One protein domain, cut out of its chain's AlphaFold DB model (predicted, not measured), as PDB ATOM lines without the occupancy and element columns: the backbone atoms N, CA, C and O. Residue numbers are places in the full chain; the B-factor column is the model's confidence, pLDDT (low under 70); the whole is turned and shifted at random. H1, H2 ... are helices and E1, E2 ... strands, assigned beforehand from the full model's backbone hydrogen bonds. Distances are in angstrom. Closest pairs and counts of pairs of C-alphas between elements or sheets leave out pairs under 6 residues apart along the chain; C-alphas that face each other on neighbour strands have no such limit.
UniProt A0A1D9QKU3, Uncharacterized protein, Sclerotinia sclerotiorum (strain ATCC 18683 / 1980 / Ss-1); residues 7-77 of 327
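What this domain is: This is residues 7 to 77 of the 327 residues of an uncharacterized protein of Sclerotinia sclerotiorum (strain ATCC 18683 / 1980 / Ss-1) (UniProt A0A1D9QKU3). One long helix, H1, is a shaft between two small ends: the strand hairpin of E1 and E2 beside its first turns, and the short helices H2 and H3 beyond its last. H2 turns a corner off H1, and H3 packs on H2; residues 37 to 45 in the middle of the shaft stand free. The 71 printed residues hold two named strands and then three named helices, E1, E2, H1, H2, H3; the sheet E1 - E2 is antiparallel and the class is mostly helix. The whole is extended, with a radius of gyration of the C-alphas of 19.2 A and spans of 56 by 23 by 20 A.

How they stand to each other: Residues 7 to 8 pair in antiparallel fashion with residues 14 to 15 of E1, which is residues 14 to 18. E1 forms a hairpin with E2, residues 21 to 24, their directions at 150 degrees; N 16 and O 23 are 2.9 A apart and N 23 and O 16 are 2.8 A apart, within hydrogen-bond range. The closest C-alphas of E2 and H1, residues 30 to 50, are those of Leu 22 and His 32, 5.4 A apart. H1 and H2, residues 54 to 64, only just touch, only at the corner by their link, with 3 pairs of C-alphas within 8 A; H1 does so with residues 49 to 50 alone. The closest C-alphas there are those of Leu 50 and Gly 56, 4.3 A apart, and the lines are about perpendicular at 75 degrees. H2 touches H3, residues 73 to 77, closest at the C-alphas of Ala 61 and Leu 76, 6.2 A apart. H1 and H3 are apart. In H1, H2 and H3 every O i to N i+4 pair is within hydrogen-bond range.

Where its parts are: E1 begins at C-alpha 14, (16.556, 52.193, -42.680), and is 13.2 A long; E2 is 9.9 A. H1 runs 30.0 A from C-alpha 30 at (8.568, 51.804, -31.595), H2 15.8 A, and H3 6.4 A to C-alpha 77 at (-33.162, 44.111, -45.652).

The domain as a whole: The C-alphas of Arg 26 and Ala 74, the two farthest apart, are 56.0 A apart. The printed part has no cut and no long link. Residues 7 to 11 and 46 to 54 have pLDDT under 70.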
ATOM      1  N   LYS A   7      15.243  48.434 -46.422       66.00
ATOM      2  CA  LYS A   7      14.496  49.496 -47.113       66.00
ATOM      3  C   LYS A   7      14.524  50.767 -46.274       66.00
ATOM      4  O   LYS A   7      14.639  50.693 -45.053       66.00
ATOM      5  N   GLU A   8      14.410  51.925 -46.912       68.75
ATOM      6  CA  GLU A   8      14.324  53.214 -46.223       68.75
ATOM      7  C   GLU A   8      12.874  53.693 -46.134       68.75
ATOM      8  O   GLU A   8      12.081  53.521 -47.063       68.75
ATOM      9  N   LEU A   9      12.492  54.218 -44.968       63.50
ATOM     10  CA  LEU A   9      11.215  54.907 -44.770       63.50
ATOM     11  C   LEU A   9      11.250  56.276 -45.469       63.50
ATOM     12  O   LEU A   9      12.319  56.811 -45.746       63.50
ATOM     13  N   SER A  10      10.086  56.902 -45.655       63.62
ATOM     14  CA  SER A  10       9.941  58.253 -46.236       63.62
ATOM     15  C   SER A  10      10.708  59.366 -45.500       63.62
ATOM     16  O   SER A  10      10.827  60.473 -46.007       63.62
ATOM     17  N   ASN A  11      11.238  59.082 -44.310       68.00
ATOM     18  CA  ASN A  11      12.067  59.967 -43.494       68.00
ATOM     19  C   ASN A  11      13.566  59.586 -43.509       68.00
ATOM     20  O   ASN A  11      14.305  60.002 -42.618       68.00
ATOM     21  N   GLY A  12      13.998  58.754 -44.466       71.81
ATOM     22  CA  GLY A  12      15.394  58.345 -44.666       71.81
ATOM     23  C   GLY A  12      15.929  57.344 -43.637       71.81
ATOM     24  O   GLY A  12      17.132  57.109 -43.565       71.81
ATOM     25  N   LYS A  13      15.074  56.764 -42.781       70.81
ATOM     26  CA  LYS A  13      15.520  55.793 -41.768       70.81
ATOM     27  C   LYS A  13      15.439  54.356 -42.298       70.81
ATOM     28  O   LYS A  13      14.360  53.932 -42.716       70.81
ATOM     29  N   PRO A  14      16.538  53.581 -42.231       74.50
ATOM     30  CA  PRO A  14      16.556  52.193 -42.680       74.50
ATOM     31  C   PRO A  14      15.829  51.272 -41.697       74.50
ATOM     32  O   PRO A  14      16.047  51.341 -40.483       74.50
ATOM     33  N   TYR A  15      15.009  50.375 -42.236       78.38
ATOM     34  CA  TYR A  15      14.264  49.360 -41.500       78.38
ATOM     35  C   TYR A  15      14.370  47.996 -42.188       78.38
ATOM     36  O   TYR A  15      14.556  47.891 -43.404       78.38
ATOM     37  N   LEU A  16      14.219  46.934 -41.400       82.00
ATOM     38  CA  LEU A  16      14.094  45.569 -41.900       82.00
ATOM     39  C   LEU A  16      12.632  45.135 -41.768       82.00
ATOM     40  O   LEU A  16      12.078  45.143 -40.672       82.00
ATOM     41  N   ARG A  17      11.998  44.737 -42.875       79.75
ATOM     42  CA  ARG A  17      10.671  44.110 -42.841       79.75
ATOM     43  C   ARG A  17      10.831  42.600 -42.881       79.75
ATOM     44  O   ARG A  17      11.256  42.061 -43.898       79.75
ATOM     45  N   TRP A  18      10.446  41.919 -41.811       78.19
ATOM     46  CA  TRP A  18      10.487  40.459 -41.744       78.19
ATOM     47  C   TRP A  18       9.177  39.931 -41.167       78.19
ATOM     48  O   TRP A  18       8.703  40.435 -40.154       78.19
ATOM     49  N   LEU A  19       8.543  38.988 -41.876       80.25
ATOM     50  CA  LEU A  19       7.220  38.438 -41.535       80.25
ATOM     51  C   LEU A  19       6.138  39.515 -41.286       80.25
ATOM     52  O   LEU A  19       5.231  39.340 -40.485       80.25
ATOM     53  N   GLY A  20       6.239  40.664 -41.965       74.81
ATOM     54  CA  GLY A  20       5.303  41.784 -41.798       74.81
ATOM     55  C   GLY A  20       5.590  42.710 -40.608       74.81
ATOM     56  O   GLY A  20       4.944  43.751 -40.498       74.81
ATOM     57  N   ILE A  21       6.591  42.398 -39.781       76.06
ATOM     58  CA  ILE A  21       7.050  43.223 -38.661       76.06
ATOM     59  C   ILE A  21       8.170  44.154 -39.141       76.06
ATOM     60  O   ILE A  21       9.040  43.753 -39.918       76.06
ATOM     61  N   LEU A  22       8.119  45.415 -38.704       80.19
ATOM     62  CA  LEU A  22       9.126  46.432 -39.012       80.19
ATOM     63  C   LEU A  22      10.137  46.501 -37.863       80.19
ATOM     64  O   LEU A  22       9.796  46.906 -36.752       80.19
ATOM     65  N   PHE A  23      11.374  46.110 -38.145       77.62
ATOM     66  CA  PHE A  23      12.490  46.138 -37.209       77.62
ATOM     67  C   PHE A  23      13.355  47.376 -37.462       77.62
ATOM     68  O   PHE A  23      13.892  47.569 -38.556       77.62
ATOM     69  N   ASP A  24      13.514  48.203 -36.428       76.75
ATOM     70  CA  ASP A  24      14.475  49.309 -36.424       76.75
ATOM     71  C   ASP A  24      15.902  48.775 -36.247       76.75
ATOM     72  O   ASP A  24      16.100  47.746 -35.602       76.75
ATOM     73  N   LYS A  25      16.921  49.532 -36.682       74.62
ATOM     74  CA  LYS A  25      18.343  49.205 -36.423       74.62
ATOM     75  C   LYS A  25      18.667  48.927 -34.946       74.62
ATOM     76  O   LYS A  25      19.579  48.168 -34.654       74.62
ATOM     77  N   ARG A  26      17.934  49.553 -34.018       80.69
ATOM     78  CA  ARG A  26      18.090  49.374 -32.561       80.69
ATOM     79  C   ARG A  26      17.138  48.330 -31.964       80.69
ATOM     80  O   ARG A  26      17.028  48.269 -30.748       80.69
ATOM     81  N   LEU A  27      16.389  47.595 -32.795       79.38
ATOM     82  CA  LEU A  27      15.350  46.641 -32.378       79.38
ATOM     83  C   LEU A  27      14.358  47.232 -31.358       79.38
ATOM     84  O   LEU A  27      13.888  46.554 -30.457       79.38
ATOM     85  N   SER A  28      14.035  48.524 -31.488       80.56
ATOM     86  CA  SER A  28      13.208  49.225 -30.497       80.56
ATOM     87  C   SER A  28      11.703  48.998 -30.665       80.56
ATOM     88  O   SER A  28      10.934  49.357 -29.779       80.56
ATOM     89  N   PHE A  29      11.279  48.466 -31.819       79.25
ATOM     90  CA  PHE A  29       9.884  48.212 -32.223       79.25
ATOM     91  C   PHE A  29       8.923  49.412 -32.165       79.25
ATOM     92  O   PHE A  29       7.748  49.275 -32.508       79.25
ATOM     93  N   LYS A  30       9.398  50.608 -31.796       81.19
ATOM     94  CA  LYS A  30       8.568  51.804 -31.595       81.19
ATOM     95  C   LYS A  30       7.740  52.146 -32.832       81.19
ATOM     96  O   LYS A  30       6.592  52.561 -32.700       81.19
ATOM     97  N   TRP A  31       8.296  51.950 -34.027       77.12
ATOM     98  CA  TRP A  31       7.584  52.189 -35.284       77.12
ATOM     99  C   TRP A  31       6.495  51.165 -35.567       77.12
ATOM    100  O   TRP A  31       5.381  51.555 -35.903       77.12
ATOM    101  N   HIS A  32       6.784  49.877 -35.385       81.75
ATOM    102  CA  HIS A  32       5.790  48.827 -35.574       81.75
ATOM    103  C   HIS A  32       4.591  49.016 -34.634       81.75
ATOM    104  O   HIS A  32       3.447  48.949 -35.076       81.75
ATOM    105  N   VAL A  33       4.854  49.352 -33.366       85.56
ATOM    106  CA  VAL A  33       3.807  49.644 -32.378       85.56
ATOM    107  C   VAL A  33       2.986  50.871 -32.781       85.56
ATOM    108  O   VAL A  33       1.760  50.824 -32.722       85.56
ATOM    109  N   ARG A  34       3.623  51.957 -33.240       83.69
ATOM    110  CA  ARG A  34       2.914  53.160 -33.718       83.69
ATOM    111  C   ARG A  34       2.037  52.881 -34.936       83.69
ATOM    112  O   ARG A  34       0.905  53.350 -34.980       83.69
ATOM    113  N   GLU A  35       2.534  52.106 -35.891       82.00
ATOM    114  CA  GLU A  35       1.803  51.729 -37.104       82.00
ATOM    115  C   GLU A  35       0.597  50.832 -36.782       82.00
ATOM    116  O   GLU A  35      -0.507  51.055 -37.283       82.00
ATOM    117  N   LEU A  36       0.777  49.844 -35.898       80.75
ATOM    118  CA  LEU A  36      -0.321  49.007 -35.411       80.75
ATOM    119  C   LEU A  36      -1.350  49.822 -34.619       80.75
ATOM    120  O   LEU A  36      -2.548  49.651 -34.831       80.75
ATOM    121  N   ALA A  37      -0.906  50.748 -33.767       83.12
ATOM    122  CA  ALA A  37      -1.793  51.642 -33.027       83.12
ATOM    123  C   ALA A  37      -2.579  52.577 -33.962       83.12
ATOM    124  O   ALA A  37      -3.778  52.771 -33.771       83.12
ATOM    125  N   ALA A  38      -1.945  53.112 -35.009       80.44
ATOM    126  CA  ALA A  38      -2.614  53.928 -36.020       80.44
ATOM    127  C   ALA A  38      -3.695  53.131 -36.770       80.44
ATOM    128  O   ALA A  38      -4.822  53.604 -36.917       80.44
ATOM    129  N   LYS A  39      -3.396  51.886 -37.160       77.81
ATOM    130  CA  LYS A  39      -4.372  50.973 -37.778       77.81
ATOM    131  C   LYS A  39      -5.523  50.632 -36.832       77.81
ATOM    132  O   LYS A  39      -6.681  50.714 -37.234       77.81
ATOM    133  N   ALA A  40      -5.232  50.342 -35.565       79.88
ATOM    134  CA  ALA A  40      -6.250  50.097 -34.546       79.88
ATOM    135  C   ALA A  40      -7.141  51.331 -34.304       79.88
ATOM    136  O   ALA A  40      -8.357  51.202 -34.151       79.88
ATOM    137  N   MET A  41      -6.583  52.547 -34.339       81.00
ATOM    138  CA  MET A  41      -7.368  53.785 -34.257       81.00
ATOM    139  C   MET A  41      -8.319  53.970 -35.444       81.00
ATOM    140  O   MET A  41      -9.428  54.469 -35.271       81.00
ATOM    141  N   ILE A  42      -7.914  53.579 -36.653       75.75
ATOM    142  CA  ILE A  42      -8.784  53.635 -37.835       75.75
ATOM    143  C   ILE A  42      -9.943  52.644 -37.680       75.75
ATOM    144  O   ILE A  42     -11.100  53.021 -37.865       75.75
ATOM    145  N   VAL A  43      -9.651  51.409 -37.262       70.81
ATOM    146  CA  VAL A  43     -10.666  50.369 -37.025       70.81
ATOM    147  C   VAL A  43     -11.634  50.782 -35.917       70.81
ATOM    148  O   VAL A  43     -12.842  50.675 -36.085       70.81
ATOM    149  N   THR A  44     -11.142  51.327 -34.806       73.75
ATOM    150  CA  THR A  44     -12.004  51.798 -33.709       73.75
ATOM    151  C   THR A  44     -12.854  53.001 -34.105       73.75
ATOM    152  O   THR A  44     -14.020  53.061 -33.723       73.75
ATOM    153  N   LYS A  45     -12.334  53.935 -34.913       70.12
ATOM    154  CA  LYS A  45     -13.138  55.023 -35.495       70.12
ATOM    155  C   LYS A  45     -14.228  54.486 -36.426       70.12
ATOM    156  O   LYS A  45     -15.351  54.974 -36.354       70.12
ATOM    157  N   ALA A  46     -13.922  53.472 -37.238       62.97
ATOM    158  CA  ALA A  46     -14.893  52.813 -38.109       62.97
ATOM    159  C   ALA A  46     -15.959  52.042 -37.312       62.97
ATOM    160  O   ALA A  46     -17.142  52.188 -37.581       62.97
ATOM    161  N   LEU A  47     -15.582  51.298 -36.270       65.62
ATOM    162  CA  LEU A  47     -16.533  50.618 -35.378       65.62
ATOM    163  C   LEU A  47     -17.419  51.618 -34.621       65.62
ATOM    164  O   LEU A  47     -18.622  51.413 -34.471       65.62
ATOM    165  N   LYS A  48     -16.839  52.742 -34.187       62.88
ATOM    166  CA  LYS A  48     -17.562  53.830 -33.517       62.88
ATOM    167  C   LYS A  48     -18.517  54.575 -34.458       62.88
ATOM    168  O   LYS A  48     -19.535  55.082 -33.987       62.88
ATOM    169  N   SER A  49     -18.224  54.650 -35.759       56.81
ATOM    170  CA  SER A  49     -19.164  55.183 -36.757       56.81
ATOM    171  C   SER A  49     -20.224  54.155 -37.171       56.81
ATOM    172  O   SER A  49     -21.364  54.537 -37.439       56.81
ATOM    173  N   LEU A  50     -19.891  52.858 -37.141       59.84
ATOM    174  CA  LEU A  50     -20.817  51.749 -37.391       59.84
ATOM    175  C   LEU A  50     -21.914  51.672 -36.322       59.84
ATOM    176  O   LEU A  50     -23.081  51.501 -36.652       59.84
ATOM    177  N   GLY A  51     -21.549  51.867 -35.051       55.69
ATOM    178  CA  GLY A  51     -22.491  51.815 -33.929       55.69
ATOM    179  C   GLY A  51     -23.510  52.960 -33.880       55.69
ATOM    180  O   GLY A  51     -24.412  52.911 -33.053       55.69
ATOM    181  N   ASN A  52     -23.376  53.981 -34.736       56.69
ATOM    182  CA  ASN A  52     -24.181  55.206 -34.684       56.69
ATOM    183  C   ASN A  52     -24.830  55.595 -36.029       56.69
ATOM    184  O   ASN A  52     -25.294  56.726 -36.153       56.69
ATOM    185  N   SER A  53     -24.834  54.740 -37.065       61.12
ATOM    186  CA  SER A  53     -25.341  55.158 -38.384       61.12
ATOM    187  C   SER A  53     -26.030  54.061 -39.200       61.12
ATOM    188  O   SER A  53     -25.589  52.914 -39.230       61.12
ATOM    189  N   MET A  54     -27.063  54.454 -39.958       66.12
ATOM    190  CA  MET A  54     -27.770  53.624 -40.953       66.12
ATOM    191  C   MET A  54     -26.816  52.918 -41.925       66.12
ATOM    192  O   MET A  54     -27.047  51.789 -42.357       66.12
ATOM    193  N   ARG A  55     -25.699  53.583 -42.241       72.12
ATOM    194  CA  ARG A  55     -24.660  53.076 -43.134       72.12
ATOM    195  C   ARG A  55     -24.003  51.807 -42.591       72.12
ATOM    196  O   ARG A  55     -23.659  50.938 -43.379       72.12
ATOM    197  N   GLY A  56     -23.879  51.673 -41.271       75.69
ATOM    198  CA  GLY A  56     -23.307  50.485 -40.643       75.69
ATOM    199  C   GLY A  56     -24.141  49.227 -40.872       75.69
ATOM    200  O   GLY A  56     -23.602  48.199 -41.268       75.69
ATOM    201  N   VAL A  57     -25.462  49.331 -40.714       77.31
ATOM    202  CA  VAL A  57     -26.386  48.206 -40.935       77.31
ATOM    203  C   VAL A  57     -26.376  47.763 -42.400       77.31
ATOM    204  O   VAL A  57     -26.381  46.568 -42.679       77.31
ATOM    205  N   LEU A  58     -26.290  48.709 -43.339       80.94
ATOM    206  CA  LEU A  58     -26.214  48.410 -44.773       80.94
ATOM    207  C   LEU A  58     -24.925  47.685 -45.169       80.94
ATOM    208  O   LEU A  58     -24.967  46.763 -45.980       80.94
ATOM    209  N   GLU A  59     -23.781  48.080 -44.610       80.31
ATOM    210  CA  GLU A  59     -22.522  47.374 -44.870       80.31
ATOM    211  C   GLU A  59     -22.525  45.974 -44.241       80.31
ATOM    212  O   GLU A  59     -22.090  45.023 -44.883       80.31
ATOM    213  N   CYS A  60     -23.100  45.807 -43.044       77.12
ATOM    214  CA  CYS A  60     -23.315  44.480 -42.457       77.12
ATOM    215  C   CYS A  60     -24.217  43.609 -43.341       77.12
ATOM    216  O   CYS A  60     -23.902  42.446 -43.582       77.12
ATOM    217  N   ALA A  61     -25.301  44.173 -43.880       82.56
ATOM    218  CA  ALA A  61     -26.211  43.457 -44.765       82.56
ATOM    219  C   ALA A  61     -25.509  42.934 -46.031       82.56
ATOM    220  O   ALA A  61     -25.702  41.787 -46.428       82.56
ATOM    221  N   ARG A  62     -24.636  43.757 -46.625       82.50
ATOM    222  CA  ARG A  62     -23.800  43.394 -47.784       82.50
ATOM    223  C   ARG A  62     -22.626  42.473 -47.448       82.50
ATOM    224  O   ARG A  62     -22.021  41.912 -48.352       82.50
ATOM    225  N   ALA A  63     -22.256  42.356 -46.177       82.25
ATOM    226  CA  ALA A  63     -21.281  41.366 -45.733       82.25
ATOM    227  C   ALA A  63     -21.937  39.992 -45.528       82.25
ATOM    228  O   ALA A  63     -21.312  38.974 -45.802       82.25
ATOM    229  N   ILE A  64     -23.192  39.972 -45.060       81.94
ATOM    230  CA  ILE A  64     -23.990  38.748 -44.882       81.94
ATOM    231  C   ILE A  64     -24.378  38.163 -46.239       81.94
ATOM    232  O   ILE A  64     -24.195  36.971 -46.476       81.94
ATOM    233  N   LEU A  65     -24.911  39.002 -47.131       80.69
ATOM    234  CA  LEU A  65     -25.279  38.593 -48.478       80.69
ATOM    235  C   LEU A  65     -24.185  39.024 -49.458       80.69
ATOM    236  O   LEU A  65     -23.864  40.211 -49.493       80.69
ATOM    237  N   PRO A  66     -23.646  38.132 -50.303       82.19
ATOM    238  CA  PRO A  66     -22.624  38.487 -51.284       82.19
ATOM    239  C   PRO A  66     -23.245  39.246 -52.474       82.19
ATOM    240  O   PRO A  66     -23.396  38.701 -53.564       82.19
ATOM    241  N   VAL A  67     -23.641  40.509 -52.268       82.88
ATOM    242  CA  VAL A  67     -24.387  41.328 -53.246       82.88
ATOM    243  C   VAL A  67     -23.630  42.585 -53.664       82.88
ATOM    244  O   VAL A  67     -22.842  43.158 -52.911       82.88
ATOM    245  N   TRP A  68     -23.904  43.057 -54.882       82.81
ATOM    246  CA  TRP A  68     -23.284  44.256 -55.446       82.81
ATOM    247  C   TRP A  68     -23.681  45.530 -54.691       82.81
ATOM    248  O   TRP A  68     -24.787  45.645 -54.158       82.81
ATOM    249  N   ARG A  69     -22.809  46.548 -54.722       76.12
ATOM    250  CA  ARG A  69     -23.053  47.856 -54.080       76.12
ATOM    251  C   ARG A  69     -24.343  48.536 -54.567       76.12
ATOM    252  O   ARG A  69     -24.955  49.269 -53.797       76.12
ATOM    253  N   THR A  70     -24.744  48.288 -55.812       85.94
ATOM    254  CA  THR A  70     -25.933  48.856 -56.470       85.94
ATOM    255  C   THR A  70     -27.240  48.129 -56.142       85.94
ATOM    256  O   THR A  70     -28.297  48.562 -56.596       85.94
ATOM    257  N   THR A  71     -27.198  47.045 -55.363       86.94
ATOM    258  CA  THR A  71     -28.405  46.311 -54.960       86.94
ATOM    259  C   THR A  71     -29.344  47.223 -54.176       86.94
ATOM    260  O   THR A  71     -28.903  47.964 -53.294       86.94
ATOM    261  N   ASN A  72     -30.641  47.151 -54.486       90.44
ATOM    262  CA  ASN A  72     -31.661  47.921 -53.789       90.44
ATOM    263  C   ASN A  72     -31.649  47.598 -52.284       90.44
ATOM    264  O   ASN A  72     -31.694  46.437 -51.874       90.44
ATOM    265  N   THR A  73     -31.615  48.644 -51.461       86.88
ATOM    266  CA  THR A  73     -31.628  48.568 -49.998       86.88
ATOM    267  C   THR A  73     -32.805  47.762 -49.440       86.88
ATOM    268  O   THR A  73     -32.618  46.975 -48.515       86.88
ATOM    269  N   ALA A  74     -34.003  47.909 -50.011       87.75
ATOM    270  CA  ALA A  74     -35.181  47.168 -49.560       87.75
ATOM    271  C   ALA A  74     -35.005  45.654 -49.754       87.75
ATOM    272  O   ALA A  74     -35.375  44.864 -48.885       87.75
ATOM    273  N   THR A  75     -34.377  45.253 -50.862       89.06
ATOM    274  CA  THR A  75     -34.030  43.853 -51.129       89.06
ATOM    275  C   THR A  75     -33.001  43.350 -50.121       89.06
ATOM    276  O   THR A  75     -33.185  42.275 -49.567       89.06
ATOM    277  N   LEU A  76     -31.970  44.142 -49.798       88.19
ATOM    278  CA  LEU A  76     -30.966  43.757 -48.796       88.19
ATOM    279  C   LEU A  76     -31.592  43.465 -47.428       88.19
ATOM    280  O   LEU A  76     -31.291  42.434 -46.834       88.19
ATOM    281  N   TYR A  77     -32.478  44.332 -46.932       88.06
ATOM    282  CA  TYR A  77     -33.162  44.111 -45.652       88.06
ATOM    283  C   TYR A  77     -34.033  42.853 -45.668       88.06
ATOM    284  O   TYR A  77     -33.978  42.046 -44.742       88.06
TER     285      TYR A  77